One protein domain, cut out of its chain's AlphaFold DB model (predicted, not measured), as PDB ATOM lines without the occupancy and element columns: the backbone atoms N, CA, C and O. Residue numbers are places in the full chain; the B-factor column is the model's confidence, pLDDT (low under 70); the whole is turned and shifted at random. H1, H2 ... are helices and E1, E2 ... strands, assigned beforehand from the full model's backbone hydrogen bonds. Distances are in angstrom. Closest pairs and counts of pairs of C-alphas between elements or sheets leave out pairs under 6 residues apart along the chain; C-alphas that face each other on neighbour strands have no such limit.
ATOM      1  N   LYS A 194     -58.971  52.767 -27.318       93.06
ATOM      2  CA  LYS A 194     -58.881  51.374 -27.798       93.06
ATOM      3  C   LYS A 194     -58.282  51.297 -29.200       93.06
ATOM      4  O   LYS A 194     -57.481  50.417 -29.481       93.06
ATOM      5  N   THR A 195     -58.604  52.254 -30.071       92.50
ATOM      6  CA  THR A 195     -58.016  52.342 -31.414       92.50
ATOM      7  C   THR A 195     -56.497  52.488 -31.361       92.50
ATOM      8  O   THR A 195     -55.803  51.749 -32.049       92.50
ATOM      9  N   LYS A 196     -55.965  53.391 -30.523       92.94
ATOM     10  CA  LYS A 196     -54.514  53.586 -30.374       92.94
ATOM     11  C   LYS A 196     -53.837  52.324 -29.835       92.94
ATOM     12  O   LYS A 196     -52.834  51.898 -30.401       92.94
ATOM     13  N   LEU A 197     -54.412  51.720 -28.793       94.56
ATOM     14  CA  LEU A 197     -53.913  50.477 -28.203       94.56
ATOM     15  C   LEU A 197     -53.868  49.348 -29.243       94.56
ATOM     16  O   LEU A 197     -52.818  48.746 -29.452       94.56
ATOM     17  N   ARG A 198     -54.980  49.094 -29.944       94.06
ATOM     18  CA  ARG A 198     -55.062  48.028 -30.953       94.06
ATOM     19  C   ARG A 198     -54.144  48.278 -32.144       94.06
ATOM     20  O   ARG A 198     -53.618  47.328 -32.706       94.06
ATOM     21  N   THR A 199     -53.935  49.530 -32.551       94.69
ATOM     22  CA  THR A 199     -52.938  49.853 -33.584       94.69
ATOM     23  C   THR A 199     -51.534  49.482 -33.116       94.69
ATOM     24  O   THR A 199     -50.837  48.791 -33.845       94.69
ATOM     25  N   MET A 200     -51.141  49.859 -31.894       95.12
ATOM     26  CA  MET A 200     -49.843  49.467 -31.323       95.12
ATOM     27  C   MET A 200     -49.684  47.943 -31.248       95.12
ATOM     28  O   MET A 200     -48.626  47.430 -31.598       95.12
ATOM     29  N   GLN A 201     -50.743  47.220 -30.868       94.62
ATOM     30  CA  GLN A 201     -50.743  45.755 -30.873       94.62
ATOM     31  C   GLN A 201     -50.499  45.184 -32.270       94.62
ATOM     32  O   GLN A 201     -49.572  44.403 -32.441       94.62
ATOM     33  N   ARG A 202     -51.279  45.594 -33.274       95.69
ATOM     34  CA  ARG A 202     -51.133  45.102 -34.653       95.69
ATOM     35  C   ARG A 202     -49.742  45.355 -35.228       95.69
ATOM     36  O   ARG A 202     -49.162  44.465 -35.832       95.69
ATOM     37  N   VAL A 203     -49.214  46.561 -35.017       96.62
ATOM     38  CA  VAL A 203     -47.879  46.938 -35.501       96.62
ATOM     39  C   VAL A 203     -46.816  46.064 -34.865       96.62
ATOM     40  O   VAL A 203     -45.979  45.521 -35.577       96.62
ATOM     41  N   LEU A 204     -46.871  45.875 -33.545       95.50
ATOM     42  CA  LEU A 204     -45.890  45.038 -32.870       95.50
ATOM     43  C   LEU A 204     -45.989  43.569 -33.298       95.50
ATOM     44  O   LEU A 204     -44.961  42.933 -33.459       95.50
ATOM     45  N   HIS A 205     -47.191  43.037 -33.523       95.50
ATOM     46  CA  HIS A 205     -47.329  41.665 -34.017       95.50
ATOM     47  C   HIS A 205     -46.740  41.492 -35.421       95.50
ATOM     48  O   HIS A 205     -46.056  40.505 -35.662       95.50
ATOM     49  N   LEU A 206     -46.938  42.461 -36.322       96.19
ATOM     50  CA  LEU A 206     -46.303  42.428 -37.642       96.19
ATOM     51  C   LEU A 206     -44.770  42.531 -37.543       96.19
ATOM     52  O   LEU A 206     -44.068  41.862 -38.291       96.19
ATOM     53  N   ILE A 207     -44.254  43.328 -36.601       95.31
ATOM     54  CA  ILE A 207     -42.813  43.401 -36.317       95.31
ATOM     55  C   ILE A 207     -42.291  42.064 -35.778       95.31
ATOM     56  O   ILE A 207     -41.234  41.628 -36.209       95.31
ATOM     57  N   ILE A 208     -43.018  41.393 -34.881       93.50
ATOM     58  CA  ILE A 208     -42.631  40.071 -34.360       93.50
ATOM     59  C   ILE A 208     -42.575  39.039 -35.495       93.50
ATOM     60  O   ILE A 208     -41.639  38.247 -35.546       93.50
ATOM     61  N   GLU A 209     -43.540  39.063 -36.419       95.25
ATOM     62  CA  GLU A 209     -43.527  38.214 -37.620       95.25
ATOM     63  C   GLU A 209     -42.311  38.525 -38.513       95.25
ATOM     64  O   GLU A 209     -41.636  37.607 -38.964       95.25
ATOM     65  N   TYR A 210     -41.968  39.804 -38.700       95.06
ATOM     66  CA  TYR A 210     -40.762  40.212 -39.433       95.06
ATOM     67  C   TYR A 210     -39.476  39.734 -38.748       95.06
ATOM     68  O   TYR A 210     -38.596  39.170 -39.391       95.06
ATOM     69  N   GLN A 211     -39.381  39.895 -37.428       91.94
ATOM     70  CA  GLN A 211     -38.258  39.413 -36.618       91.94
ATOM     71  C   GLN A 211     -38.170  37.884 -36.553       91.94
ATOM     72  O   GLN A 211     -37.167  37.369 -36.090       91.94
ATOM     73  N   SER A 212     -39.212  37.167 -36.980       91.81
ATOM     74  CA  SER A 212     -39.218  35.701 -37.078       91.81
ATOM     75  C   SER A 212     -38.984  35.209 -38.514       91.81
ATOM     76  O   SER A 212     -39.107  34.011 -38.774       91.81
ATOM     77  N   SER A 213     -38.717  36.122 -39.451       92.88
ATOM     78  CA  SER A 213     -38.455  35.826 -40.863       92.88
ATOM     79  C   SER A 213     -36.954  35.746 -41.152       92.88
ATOM     80  O   SER A 213     -36.126  36.016 -40.286       92.88
ATOM     81  N   GLU A 214     -36.593  35.440 -42.400       89.88
ATOM     82  CA  GLU A 214     -35.199  35.463 -42.872       89.88
ATOM     83  C   GLU A 214     -34.524  36.848 -42.778       89.88
ATOM     84  O   GLU A 214     -33.305  36.950 -42.874       89.88
ATOM     85  N   TYR A 215     -35.301  37.912 -42.543       91.31
ATOM     86  CA  TYR A 215     -34.821  39.292 -42.439       91.31
ATOM     87  C   TYR A 215     -34.622  39.773 -40.988       91.31
ATOM     88  O   TYR A 215     -34.536  40.985 -40.757       91.31
ATOM     89  N   GLU A 216     -34.569  38.864 -40.003       86.25
ATOM     90  CA  GLU A 216     -34.546  39.198 -38.566       86.25
ATOM     91  C   GLU A 216     -33.474  40.237 -38.186       86.25
ATOM     92  O   GLU A 216     -33.765  41.218 -37.492       86.25
ATOM     93  N   ASP A 217     -32.267  40.088 -38.734       84.50
ATOM     94  CA  ASP A 217     -31.099  40.922 -38.432       84.50
ATOM     95  C   ASP A 217     -31.203  42.354 -38.988       84.50
ATOM     96  O   ASP A 217     -30.420  43.240 -38.620       84.50
ATOM     97  N   GLN A 218     -32.178  42.608 -39.866       90.12
ATOM     98  CA  GLN A 218     -32.359  43.897 -40.534       90.12
ATOM     99  C   GLN A 218     -33.321  44.837 -39.785       90.12
ATOM    100  O   GLN A 218     -33.432  46.011 -40.143       90.12
ATOM    101  N   PHE A 219     -34.017  44.371 -38.738       90.00
ATOM    102  CA  PHE A 219     -34.956  45.220 -37.998       90.00
ATOM    103  C   PHE A 219     -34.245  46.281 -37.136       90.00
ATOM    104  O   PHE A 219     -33.345  45.992 -36.347       90.00
ATOM    105  N   ASP A 220     -34.730  47.523 -37.212       87.75
ATOM    106  CA  ASP A 220     -34.356  48.622 -36.319       87.75
ATOM    107  C   ASP A 220     -35.616  49.363 -35.847       87.75
ATOM    108  O   ASP A 220     -36.576  49.536 -36.603       87.75
ATOM    109  N   SER A 221     -35.639  49.841 -34.598       88.38
ATOM    110  CA  SER A 221     -36.837  50.479 -34.033       88.38
ATOM    111  C   SER A 221     -37.233  51.782 -34.731       88.38
ATOM    112  O   SER A 221     -38.398  52.190 -34.651       88.38
ATOM    113  N   SER A 222     -36.313  52.415 -35.470       87.06
ATOM    114  CA  SER A 222     -36.629  53.547 -36.346       87.06
ATOM    115  C   SER A 222     -37.598  53.172 -37.477       87.06
ATOM    116  O   SER A 222     -38.389  54.020 -37.900       87.06
ATOM    117  N   ALA A 223     -37.640  51.899 -37.889       88.69
ATOM    118  CA  ALA A 223     -38.570  51.384 -38.891       88.69
ATOM    119  C   ALA A 223     -40.007  51.224 -38.364       88.69
ATOM    120  O   ALA A 223     -40.915  50.979 -39.154       88.69
ATOM    121  N   TYR A 224     -40.276  51.421 -37.064       93.38
ATOM    122  CA  TYR A 224     -41.628  51.289 -36.495       93.38
ATOM    123  C   TYR A 224     -42.684  52.086 -37.281       93.38
ATOM    124  O   TYR A 224     -43.800  51.613 -37.488       93.38
ATOM    125  N   GLY A 225     -42.336  53.292 -37.745       93.38
ATOM    126  CA  GLY A 225     -43.240  54.127 -38.540       93.38
ATOM    127  C   GLY A 225     -43.620  53.519 -39.896       93.38
ATOM    128  O   GLY A 225     -44.693  53.818 -40.418       93.38
ATOM    129  N   LEU A 226     -42.770  52.669 -40.480       94.88
ATOM    130  CA  LEU A 226     -43.043  51.941 -41.722       94.88
ATOM    131  C   LEU A 226     -44.136  50.888 -41.490       94.88
ATOM    132  O   LEU A 226     -45.186  50.934 -42.131       94.88
ATOM    133  N   PHE A 227     -43.941  50.024 -40.488       96.38
ATOM    134  CA  PHE A 227     -44.921  49.015 -40.060       96.38
ATOM    135  C   PHE A 227     -46.241  49.642 -39.595       96.38
ATOM    136  O   PHE A 227     -47.326  49.125 -39.867       96.38
ATOM    137  N   GLU A 228     -46.171  50.795 -38.926       95.88
ATOM    138  CA  GLU A 228     -47.362  51.545 -38.539       95.88
ATOM    139  C   GLU A 228     -48.167  52.027 -39.748       95.88
ATOM    140  O   GLU A 228     -49.398  51.937 -39.735       95.88
ATOM    141  N   GLU A 229     -47.510  52.519 -40.800       96.31
ATOM    142  CA  GLU A 229     -48.216  52.931 -42.010       96.31
ATOM    143  C   GLU A 229     -48.850  51.724 -42.720       96.31
ATOM    144  O   GLU A 229     -50.008  51.833 -43.118       96.31
ATOM    145  N   ILE A 230     -48.174  50.566 -42.778       96.44
ATOM    146  CA  ILE A 230     -48.713  49.314 -43.352       96.44
ATOM    147  C   ILE A 230     -50.051  48.952 -42.693       96.44
ATOM    148  O   ILE A 230     -51.081  48.841 -43.361       96.44
ATOM    149  N   ILE A 231     -50.076  48.869 -41.360       95.69
ATOM    150  CA  ILE A 231     -51.280  48.520 -40.588       95.69
ATOM    151  C   ILE A 231     -52.387  49.577 -40.711       95.69
ATOM    152  O   ILE A 231     -53.580  49.274 -40.564       95.69
ATOM    153  N   LYS A 232     -52.039  50.840 -40.969       94.44
ATOM    154  CA  LYS A 232     -53.034  51.900 -41.167       94.44
ATOM    155  C   LYS A 232     -53.761  51.779 -42.504       94.44
ATOM    156  O   LYS A 232     -54.885  52.277 -42.581       94.44
ATOM    157  N   LYS A 233     -53.195  51.122 -43.523       94.94
ATOM    158  CA  LYS A 233     -53.824  50.982 -44.848       94.94
ATOM    159  C   LYS A 233     -54.822  49.823 -44.887       94.94
ATOM    160  O   LYS A 233     -54.426  48.672 -44.716       94.94
ATOM    161  N   PRO A 234     -56.123  50.091 -45.120       93.12
ATOM    162  CA  PRO A 234     -57.115  49.029 -45.254       93.12
ATOM    163  C   PRO A 234     -56.826  48.095 -46.431       93.12
ATOM    164  O   PRO A 234     -56.914  46.891 -46.243       93.12
ATOM    165  N   SER A 235     -56.424  48.630 -47.593       93.88
ATOM    166  CA  SER A 235     -56.117  47.830 -48.789       93.88
ATOM    167  C   SER A 235     -55.007  46.814 -48.525       93.88
ATOM    168  O   SER A 235     -55.192  45.628 -48.764       93.88
ATOM    169  N   ILE A 236     -53.907  47.240 -47.895       95.81
ATOM    170  CA  ILE A 236     -52.797  46.339 -47.551       95.81
ATOM    171  C   ILE A 236     -53.225  45.279 -46.522       95.81
ATOM    172  O   ILE A 236     -52.871  44.113 -46.659       95.81
ATOM    173  N   LYS A 237     -54.032  45.634 -45.514       94.81
ATOM    174  CA  LYS A 237     -54.552  44.643 -44.552       94.81
ATOM    175  C   LYS A 237     -55.460  43.603 -45.198       94.81
ATOM    176  O   LYS A 237     -55.374  42.434 -44.836       94.81
ATOM    177  N   THR A 238     -56.313  44.017 -46.133       95.56
ATOM    178  CA  THR A 238     -57.137  43.091 -46.918       95.56
ATOM    179  C   THR A 238     -56.250  42.182 -47.765       95.56
ATOM    180  O   THR A 238     -56.454  40.973 -47.779       95.56
ATOM    181  N   TRP A 239     -55.224  42.744 -48.405       96.38
ATOM    182  CA  TRP A 239     -54.271  42.005 -49.232       96.38
ATOM    183  C   TRP A 239     -53.452  40.971 -48.438       96.38
ATOM    184  O   TRP A 239     -53.191  39.876 -48.933       96.38
ATOM    185  N   LEU A 240     -53.108  41.266 -47.180       96.50
ATOM    186  CA  LEU A 240     -52.456  40.330 -46.252       96.50
ATOM    187  C   LEU A 240     -53.412  39.298 -45.621       96.50
ATOM    188  O   LEU A 240     -52.952  38.409 -44.901       96.50
ATOM    189  N   ASP A 241     -54.723  39.423 -45.850       95.50
ATOM    190  CA  ASP A 241     -55.767  38.686 -45.126       95.50
ATOM    191  C   ASP A 241     -55.560  38.776 -43.598       95.50
ATOM    192  O   ASP A 241     -55.318  37.792 -42.895       95.50
ATOM    193  N   TRP A 242     -55.524  40.014 -43.091       95.75
ATOM    194  CA  TRP A 242     -55.198  40.311 -41.696       95.75
ATOM    195  C   TRP A 242     -56.270  39.811 -40.716       95.75
ATOM    196  O   TRP A 242     -57.426  40.236 -40.765       95.75
ATOM    197  N   ASP A 243     -55.866  38.986 -39.749       92.81
ATOM    198  CA  ASP A 243     -56.720  38.521 -38.662       92.81
ATOM    199  C   ASP A 243     -56.681  39.486 -37.470       92.81
ATOM    200  O   ASP A 243     -55.652  39.661 -36.818       92.81
ATOM    201  N   ASP A 244     -57.815  40.105 -37.155       88.75
ATOM    202  CA  ASP A 244     -57.931  41.043 -36.036       88.75
ATOM    203  C   ASP A 244     -58.150  40.385 -34.664       88.75
ATOM    204  O   ASP A 244     -57.989  41.060 -33.646       88.75
ATOM    205  N   ASP A 245     -58.483  39.092 -34.614       84.50
ATOM    206  CA  ASP A 245     -58.550  38.329 -33.365       84.50
ATOM    207  C   ASP A 245     -57.147  37.908 -32.907       84.50
ATOM    208  O   ASP A 245     -56.834  37.942 -31.713       84.50
ATOM    209  N   PHE A 246     -56.288  37.533 -33.861       84.50
ATOM    210  CA  PHE A 246     -54.922  37.074 -33.594       84.50
ATOM    211  C   PHE A 246     -53.840  38.105 -33.944       84.50
ATOM    212  O   PHE A 246     -52.669  37.870 -33.665       84.50
ATOM    213  N   TYR A 247     -54.200  39.267 -34.484       91.44
ATOM    214  CA  TYR A 247     -53.247  40.283 -34.946       91.44
ATOM    215  C   TYR A 247     -52.154  39.713 -35.861       91.44
ATOM    216  O   TYR A 247     -51.003  40.128 -35.778       91.44
ATOM    217  N   THR A 248     -52.511  38.758 -36.716       91.56
ATOM    218  CA  THR A 248     -51.572  38.055 -37.598       91.56
ATOM    219  C   THR A 248     -52.076  38.069 -39.037       91.56
ATOM    220  O   THR A 248     -53.279  37.907 -39.255       91.56
ATOM    221  N   PRO A 249     -51.191  38.200 -40.032       94.38
ATOM    222  CA  PRO A 249     -51.542  37.995 -41.435       94.38
ATOM    223  C   PRO A 249     -51.796  36.505 -41.722       94.38
ATOM    224  O   PRO A 249     -51.047  35.643 -41.255       94.38
ATOM    225  N   LYS A 250     -52.839  36.176 -42.496       95.69
ATOM    226  CA  LYS A 250     -53.104  34.792 -42.938       95.69
ATOM    227  C   LYS A 250     -52.433  34.459 -44.264       95.69
ATOM    228  O   LYS A 250     -52.033  33.314 -44.472       95.69
ATOM    229  N   ASN A 251     -52.286  35.438 -45.153       95.38
ATOM    230  CA  ASN A 251     -51.653  35.231 -46.448       95.38
ATOM    231  C   ASN A 251     -50.125  35.325 -46.325       95.38
ATOM    232  O   ASN A 251     -49.553  36.413 -46.387       95.38
ATOM    233  N   ARG A 252     -49.472  34.168 -46.149       94.69
ATOM    234  CA  ARG A 252     -48.011  34.072 -45.993       94.69
ATOM    235  C   ARG A 252     -47.255  34.499 -47.251       94.69
ATOM    236  O   ARG A 252     -46.336  35.289 -47.141       94.69
ATOM    237  N   THR A 253     -47.729  34.129 -48.439       94.38
ATOM    238  CA  THR A 253     -47.101  34.534 -49.709       94.38
ATOM    239  C   THR A 253     -47.027  36.054 -49.868       94.38
ATOM    240  O   THR A 253     -46.000  36.596 -50.265       94.38
ATOM    241  N   ASN A 254     -48.108  36.763 -49.545       95.62
ATOM    242  CA  ASN A 254     -48.125  38.223 -49.614       95.62
ATOM    243  C   ASN A 254     -47.299  38.870 -48.493       95.62
ATOM    244  O   ASN A 254     -46.714  39.931 -48.700       95.62
ATOM    245  N   LEU A 255     -47.235  38.236 -47.320       96.38
ATOM    246  CA  LEU A 255     -46.368  38.679 -46.231       96.38
ATOM    247  C   LEU A 255     -44.890  38.601 -46.630       96.38
ATOM    248  O   LEU A 255     -44.176  39.582 -46.448       96.38
ATOM    249  N   ASP A 256     -44.470  37.483 -47.220       94.44
ATOM    250  CA  ASP A 256     -43.089  37.267 -47.660       94.44
ATOM    251  C   ASP A 256     -42.703  38.285 -48.742       94.44
ATOM    252  O   ASP A 256     -41.663  38.934 -48.641       94.44
ATOM    253  N   ARG A 257     -43.599  38.541 -49.712       94.81
ATOM    254  CA  ARG A 257     -43.431  39.625 -50.698       94.81
ATOM    255  C   ARG A 257     -43.252  40.980 -50.017       94.81
ATOM    256  O   ARG A 257     -42.288  41.683 -50.295       94.81
ATOM    257  N   LEU A 258     -44.144  41.339 -49.095       96.44
ATOM    258  CA  LEU A 258     -44.067  42.616 -48.385       96.44
ATOM    259  C   LEU A 258     -42.758  42.774 -47.610       96.44
ATOM    260  O   LEU A 258     -42.200  43.868 -47.612       96.44
ATOM    261  N   PHE A 259     -42.285  41.712 -46.957       96.50
ATOM    262  CA  PHE A 259     -41.007  41.713 -46.251       96.50
ATOM    263  C   PHE A 259     -39.840  41.871 -47.225       96.50
ATOM    264  O   PHE A 259     -39.039  42.779 -47.035       96.50
ATOM    265  N   SER A 260     -39.828  41.139 -48.341       93.94
ATOM    266  CA  SER A 260     -38.808  41.319 -49.384       93.94
ATOM    267  C   SER A 260     -38.756  42.755 -49.934       93.94
ATOM    268  O   SER A 260     -37.684  43.274 -50.227       93.94
ATOM    269  N   TRP A 261     -39.894  43.457 -50.017       95.38
ATOM    270  CA  TRP A 261     -39.930  44.837 -50.513       95.38
ATOM    271  C   TRP A 261     -39.331  45.857 -49.538       95.38
ATOM    272  O   TRP A 261     -38.956  46.946 -49.973       95.38
ATOM    273  N   ILE A 262     -39.269  45.544 -48.240       94.94
ATOM    274  CA  ILE A 262     -38.754  46.438 -47.187       94.94
ATOM    275  C   ILE A 262     -37.388  45.998 -46.639       94.94
ATOM    276  O   ILE A 262     -36.884  46.619 -45.702       94.94
ATOM    277  N   SER A 263     -36.794  44.960 -47.228       94.44
ATOM    278  CA  SER A 263     -35.550  44.332 -46.783       94.44
ATOM    279  C   SER A 263     -34.562  44.176 -47.934       94.44
ATOM    280  O   SER A 263     -34.942  44.135 -49.102       94.44
ATOM    281  N   ILE A 264     -33.279  44.079 -47.595       91.94
ATOM    282  CA  ILE A 264     -32.233  43.701 -48.545       91.94
ATOM    283  C   ILE A 264     -32.407  42.213 -48.853       91.94
ATOM    284  O   ILE A 264     -32.474  41.402 -47.922       91.94
ATOM    285  N   THR A 265     -32.501  41.869 -50.137       87.19
ATOM    286  CA  THR A 265     -32.768  40.504 -50.615       87.19
ATOM    287  C   THR A 265     -31.577  39.978 -51.422       87.19
ATOM    288  O   THR A 265     -31.235  40.601 -52.427       87.19
ATOM    289  N   PRO A 266     -30.933  38.866 -51.024       80.69
ATOM    290  CA  PRO A 266     -29.905  38.227 -51.838       80.69
ATOM    291  C   PRO A 266     -30.552  37.352 -52.921       80.69
ATOM    292  O   PRO A 266     -31.334  36.454 -52.607       80.69
ATOM    293  N   GLU A 267     -30.205  37.565 -54.188       78.62
ATOM    294  CA  GLU A 267     -30.630  36.706 -55.301       78.62
ATOM    295  C   GLU A 267     -29.418  36.122 -56.030       78.62
ATOM    296  O   GLU A 267     -28.381  36.771 -56.160       78.62
ATOM    297  N   MET A 268     -29.547  34.878 -56.504       75.19
ATOM    298  CA  MET A 268     -28.538  34.282 -57.379       75.19
ATOM    299  C   MET A 268     -28.666  34.859 -58.782       75.19
ATOM    300  O   MET A 268     -29.701  34.711 -59.435       75.19
ATOM    301  N   VAL A 269     -27.582  35.452 -59.254       75.69
ATOM    302  CA  VAL A 269     -27.426  36.000 -60.591       75.69
ATOM    303  C   VAL A 269     -26.303  35.236 -61.278       75.69
ATOM    304  O   VAL A 269     -25.283  34.911 -60.676       75.69
ATOM    305  N   ILE A 270     -26.503  34.907 -62.549       75.19
ATOM    306  CA  ILE A 270     -25.462  34.268 -63.352       75.19
ATOM    307  C   ILE A 270     -24.606  35.391 -63.928       75.19
ATOM    308  O   ILE A 270     -25.114  36.213 -64.695       75.19
ATOM    309  N   ASN A 271     -23.334  35.442 -63.540       76.12
ATOM    310  CA  ASN A 271     -22.406  36.442 -64.059       76.12
ATOM    311  C   ASN A 271     -22.082  36.180 -65.549       76.12
ATOM    312  O   ASN A 271     -22.455  35.152 -66.122       76.12
ATOM    313  N   GLU A 272     -21.396  37.119 -66.210       72.62
ATOM    314  CA  GLU A 272     -21.066  37.012 -67.646       72.62
ATOM    315  C   GLU A 272     -20.216  35.771 -67.990       72.62
ATOM    316  O   GLU A 272     -20.218  35.325 -69.141       72.62
ATOM    317  N   ASP A 273     -19.553  35.177 -66.993       76.00
ATOM    318  CA  ASP A 273     -18.729  33.973 -67.107       76.00
ATOM    319  C   ASP A 273     -19.512  32.665 -66.850       76.00
ATOM    320  O   ASP A 273     -18.969  31.567 -67.010       76.00
ATOM    321  N   GLY A 274     -20.808  32.752 -66.526       73.75
ATOM    322  CA  GLY A 274     -21.677  31.597 -66.289       73.75
ATOM    323  C   GLY A 274     -21.597  31.016 -64.873       73.75
ATOM    324  O   GLY A 274     -22.084  29.905 -64.656       73.75
ATOM    325  N   GLU A 275     -20.987  31.731 -63.928       75.31
ATOM    326  CA  GLU A 275     -20.904  31.353 -62.516       75.31
ATOM    327  C   GLU A 275     -22.086  31.938 -61.724       75.31
ATOM    328  O   GLU A 275     -22.553  33.047 -61.990       75.31
ATOM    329  N   GLU A 276     -22.588  31.172 -60.754       77.69
ATOM    330  CA  GLU A 276     -23.644  31.613 -59.838       77.69
ATOM    331  C   GLU A 276     -23.037  32.537 -58.770       77.69
ATOM    332  O   GLU A 276     -22.306  32.086 -57.885       77.69
ATOM    333  N   GLU A 277     -23.345  33.832 -58.843       78.00
ATOM    334  CA  GLU A 277     -23.002  34.830 -57.829       78.00
ATOM    335  C   GLU A 277     -24.257  35.297 -57.090       78.00
ATOM    336  O   GLU A 277     -25.349  35.328 -57.647       78.00
ATOM    337  N   TYR A 278     -24.116  35.667 -55.820       76.81
ATOM    338  CA  TYR A 278     -25.206  36.283 -55.066       76.81
ATOM    339  C   TYR A 278     -25.085  37.805 -55.151       76.81
ATOM    340  O   TYR A 278     -24.089  38.363 -54.687       76.81
ATOM    341  N   GLU A 279     -26.099  38.469 -55.703       80.75
ATOM    342  CA  GLU A 279     -26.220  39.929 -55.703       80.75
ATOM    343  C   GLU A 279     -27.228  40.360 -54.628       80.75
ATOM    344  O   GLU A 279     -28.320  39.798 -54.503       80.75
ATOM    345  N   GLU A 280     -26.847  41.344 -53.813       85.69
ATOM    346  CA  GLU A 280     -27.729  41.930 -52.803       85.69
ATOM    347  C   GLU A 280     -28.538  43.068 -53.420       85.69
ATOM    348  O   GLU A 280     -27.989  44.089 -53.841       85.69
ATOM    349  N   PHE A 281     -29.859  42.923 -53.427       85.12
ATOM    350  CA  PHE A 281     -30.749  43.964 -53.907       85.12
ATOM    351  C   PHE A 281     -31.285  44.832 -52.768       85.12
ATOM    352  O   PHE A 281     -31.861  44.337 -51.798       85.12
ATOM    353  N   GLU A 282     -31.173  46.150 -52.938       89.69
ATOM    354  CA  GLU A 282     -31.714  47.150 -52.013       89.69
ATOM    355  C   GLU A 282     -33.254  47.073 -51.897       89.69
ATOM    356  O   GLU A 282     -33.930  46.738 -52.882       89.69
ATOM    357  N   PRO A 283     -33.845  47.435 -50.739       92.81
ATOM    358  CA  PRO A 283     -35.294  47.450 -50.554       92.81
ATOM    359  C   PRO A 283     -36.001  48.350 -51.573       92.81
ATOM    360  O   PRO A 283     -35.584  49.483 -51.820       92.81
ATOM    361  N   ILE A 284     -37.138  47.892 -52.100       93.38
ATOM    362  CA  ILE A 284     -38.005  48.702 -52.977       93.38
ATOM    363  C   ILE A 284     -38.630  49.865 -52.187       93.38
ATOM    364  O   ILE A 284     -38.886  50.942 -52.730       93.38
ATOM    365  N   ILE A 285     -38.893  49.650 -50.896       93.69
ATOM    366  CA  ILE A 285     -39.578  50.582 -50.007       93.69
ATOM    367  C   ILE A 285     -38.715  50.822 -48.774       93.69
ATOM    368  O   ILE A 285     -38.437  49.915 -47.996       93.69
ATOM    369  N   THR A 286     -38.364  52.083 -48.539       90.06
ATOM    370  CA  THR A 286     -37.507  52.496 -47.416       90.06
ATOM    371  C   THR A 286     -38.203  53.476 -46.473       90.06
ATOM    372  O   THR A 286     -37.767  53.675 -45.337       90.06
ATOM    373  N   LYS A 287     -39.299  54.115 -46.911       90.38
ATOM    374  CA  LYS A 287     -39.981  55.188 -46.168       90.38
ATOM    375  C   LYS A 287     -41.472  54.926 -45.996       90.38
ATOM    376  O   LYS A 287     -42.162  54.459 -46.891       90.38
ATOM    377  N   SER A 288     -42.035  55.402 -44.884       90.12
ATOM    378  CA  SER A 288     -43.484  55.340 -44.630       90.12
ATOM    379  C   SER A 288     -44.340  56.026 -45.704       90.12
ATOM    380  O   SER A 288     -45.496  55.664 -45.880       90.12
ATOM    381  N   LEU A 289     -43.819  57.031 -46.419       85.00
ATOM    382  CA  LEU A 289     -44.563  57.691 -47.502       85.00
ATOM    383  C   LEU A 289     -44.809  56.748 -48.686       85.00
ATOM    384  O   LEU A 289     -45.911  56.741 -49.220       85.00
ATOM    385  N   GLU A 290     -43.839  55.901 -49.016       91.44
ATOM    386  CA  GLU A 290     -43.899  54.949 -50.132       91.44
ATOM    387  C   GLU A 290     -44.950  53.852 -49.885       91.44
ATOM    388  O   GLU A 290     -45.654  53.434 -50.799       91.44
ATOM    389  N   ILE A 291     -45.199  53.479 -48.624       94.38
ATOM    390  CA  ILE A 291     -46.324  52.595 -48.260       94.38
ATOM    391  C   ILE A 291     -47.681  53.199 -48.657       94.38
ATOM    392  O   ILE A 291     -48.643  52.475 -48.932       94.38
ATOM    393  N   ARG A 292     -47.795  54.533 -48.704       88.50
ATOM    394  CA  ARG A 292     -49.021  55.191 -49.178       88.50
ATOM    395  C   ARG A 292     -49.198  54.998 -50.668       88.50
ATOM    396  O   ARG A 292     -50.312  54.680 -51.072       88.50
ATOM    397  N   ASP A 293     -48.130  55.144 -51.435       86.88
ATOM    398  CA  ASP A 293     -48.170  54.990 -52.884       86.88
ATOM    399  C   ASP A 293     -48.434  53.527 -53.255       86.88
ATOM    400  O   ASP A 293     -49.342  53.261 -54.038       86.88
ATOM    401  N   LEU A 294     -47.776  52.577 -52.578       92.31
ATOM    402  CA  LEU A 294     -48.066  51.143 -52.696       92.31
ATOM    403  C   LEU A 294     -49.554  50.856 -52.456       92.31
ATOM    404  O   LEU A 294     -50.196  50.140 -53.223       92.31
ATOM    405  N   SER A 295     -50.144  51.455 -51.414       92.50
ATOM    406  CA  SER A 295     -51.548  51.211 -51.064       92.50
ATOM    407  C   SER A 295     -52.555  51.636 -52.137       92.50
ATOM    408  O   SER A 295     -53.698  51.182 -52.075       92.50
ATOM    409  N   LEU A 296     -52.148  52.483 -53.097       85.12
ATOM    410  CA  LEU A 296     -52.983  52.922 -54.220       85.12
ATOM    411  C   LEU A 296     -53.156  51.835 -55.282       85.12
ATOM    412  O   LEU A 296     -54.146  51.870 -56.009       85.12
ATOM    413  N   PHE A 297     -52.218  50.889 -55.375       89.12
ATOM    414  CA  PHE A 297     -52.221  49.857 -56.413       89.12
ATOM    415  C   PHE A 297     -51.924  48.438 -55.906       89.12
ATOM    416  O   PHE A 297     -51.796  47.534 -56.725       89.12
TER     417      PHE A 297
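Overview. This is residues 194 to 297 of the 730 residues of a protein of Aliivibrio fischeri (UniProt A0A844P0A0). Five helices cluster into a small body, with H2 between H1 and H5 and packed on both, and the two-stranded hairpin E1-E2 reaches away from them as a long arm. The printed part has 104 residues in the order H1 H2 H3 H4 E1 E2 H5, mostly helix, with one antiparallel sheet, E1 - E2. It is only just compact, close to loose, with a radius of gyration of the C-alphas of 15.3 A, and spans 59 by 27 by 26 A.

Arrangement. Begin with H1, residues 194 to 211: its residues 199 to 207 touch H2, residues 221 to 232, opposite ways at a steep tilt of 61 degrees, closest at C-alphas 203 and 228, 5.5 A. H2 only just touches H3, residues 234 to 239, only at the corner, closest at C-alphas 231 and 237, 6.4 A. H4, residues 252 to 262, touches no helix; C-alphas 210 of H1 and 259 are 7.0 A apart. E1, residues 265 to 270, and E2, residues 276 to 281, form an antiparallel hairpin, with N 267 and O 279 at 2.9 A. Residues 225 to 230 of H2 touch H5, residues 288 to 294, closest at C-alphas 226 and 288, 4.5 A. Every O i to N i+4 pair is within hydrogen-bond range in H1, H3 and H4, against 6 of 8 in H2 and 1 of 3 in H5, where 2 of 4 O i to N i+3 pairs are.

Along the chain. Find C-alpha 194 at (-58.881, 51.374, -27.798); H1 runs 25.4 A from there. H2 spans 17.8 A, E1 16.0 A, H4 15.5 A and E2 15.4 A. H5 ends at C-alpha 294, (-48.066, 51.143, -52.696).

Size, cuts and confidence. The farthest C-alphas, of Lys 194 and Asp 273, are 58.8 A apart. The printed part has no cut; the link from H3 to H4 is long. No printed residue is under pLDDT 70.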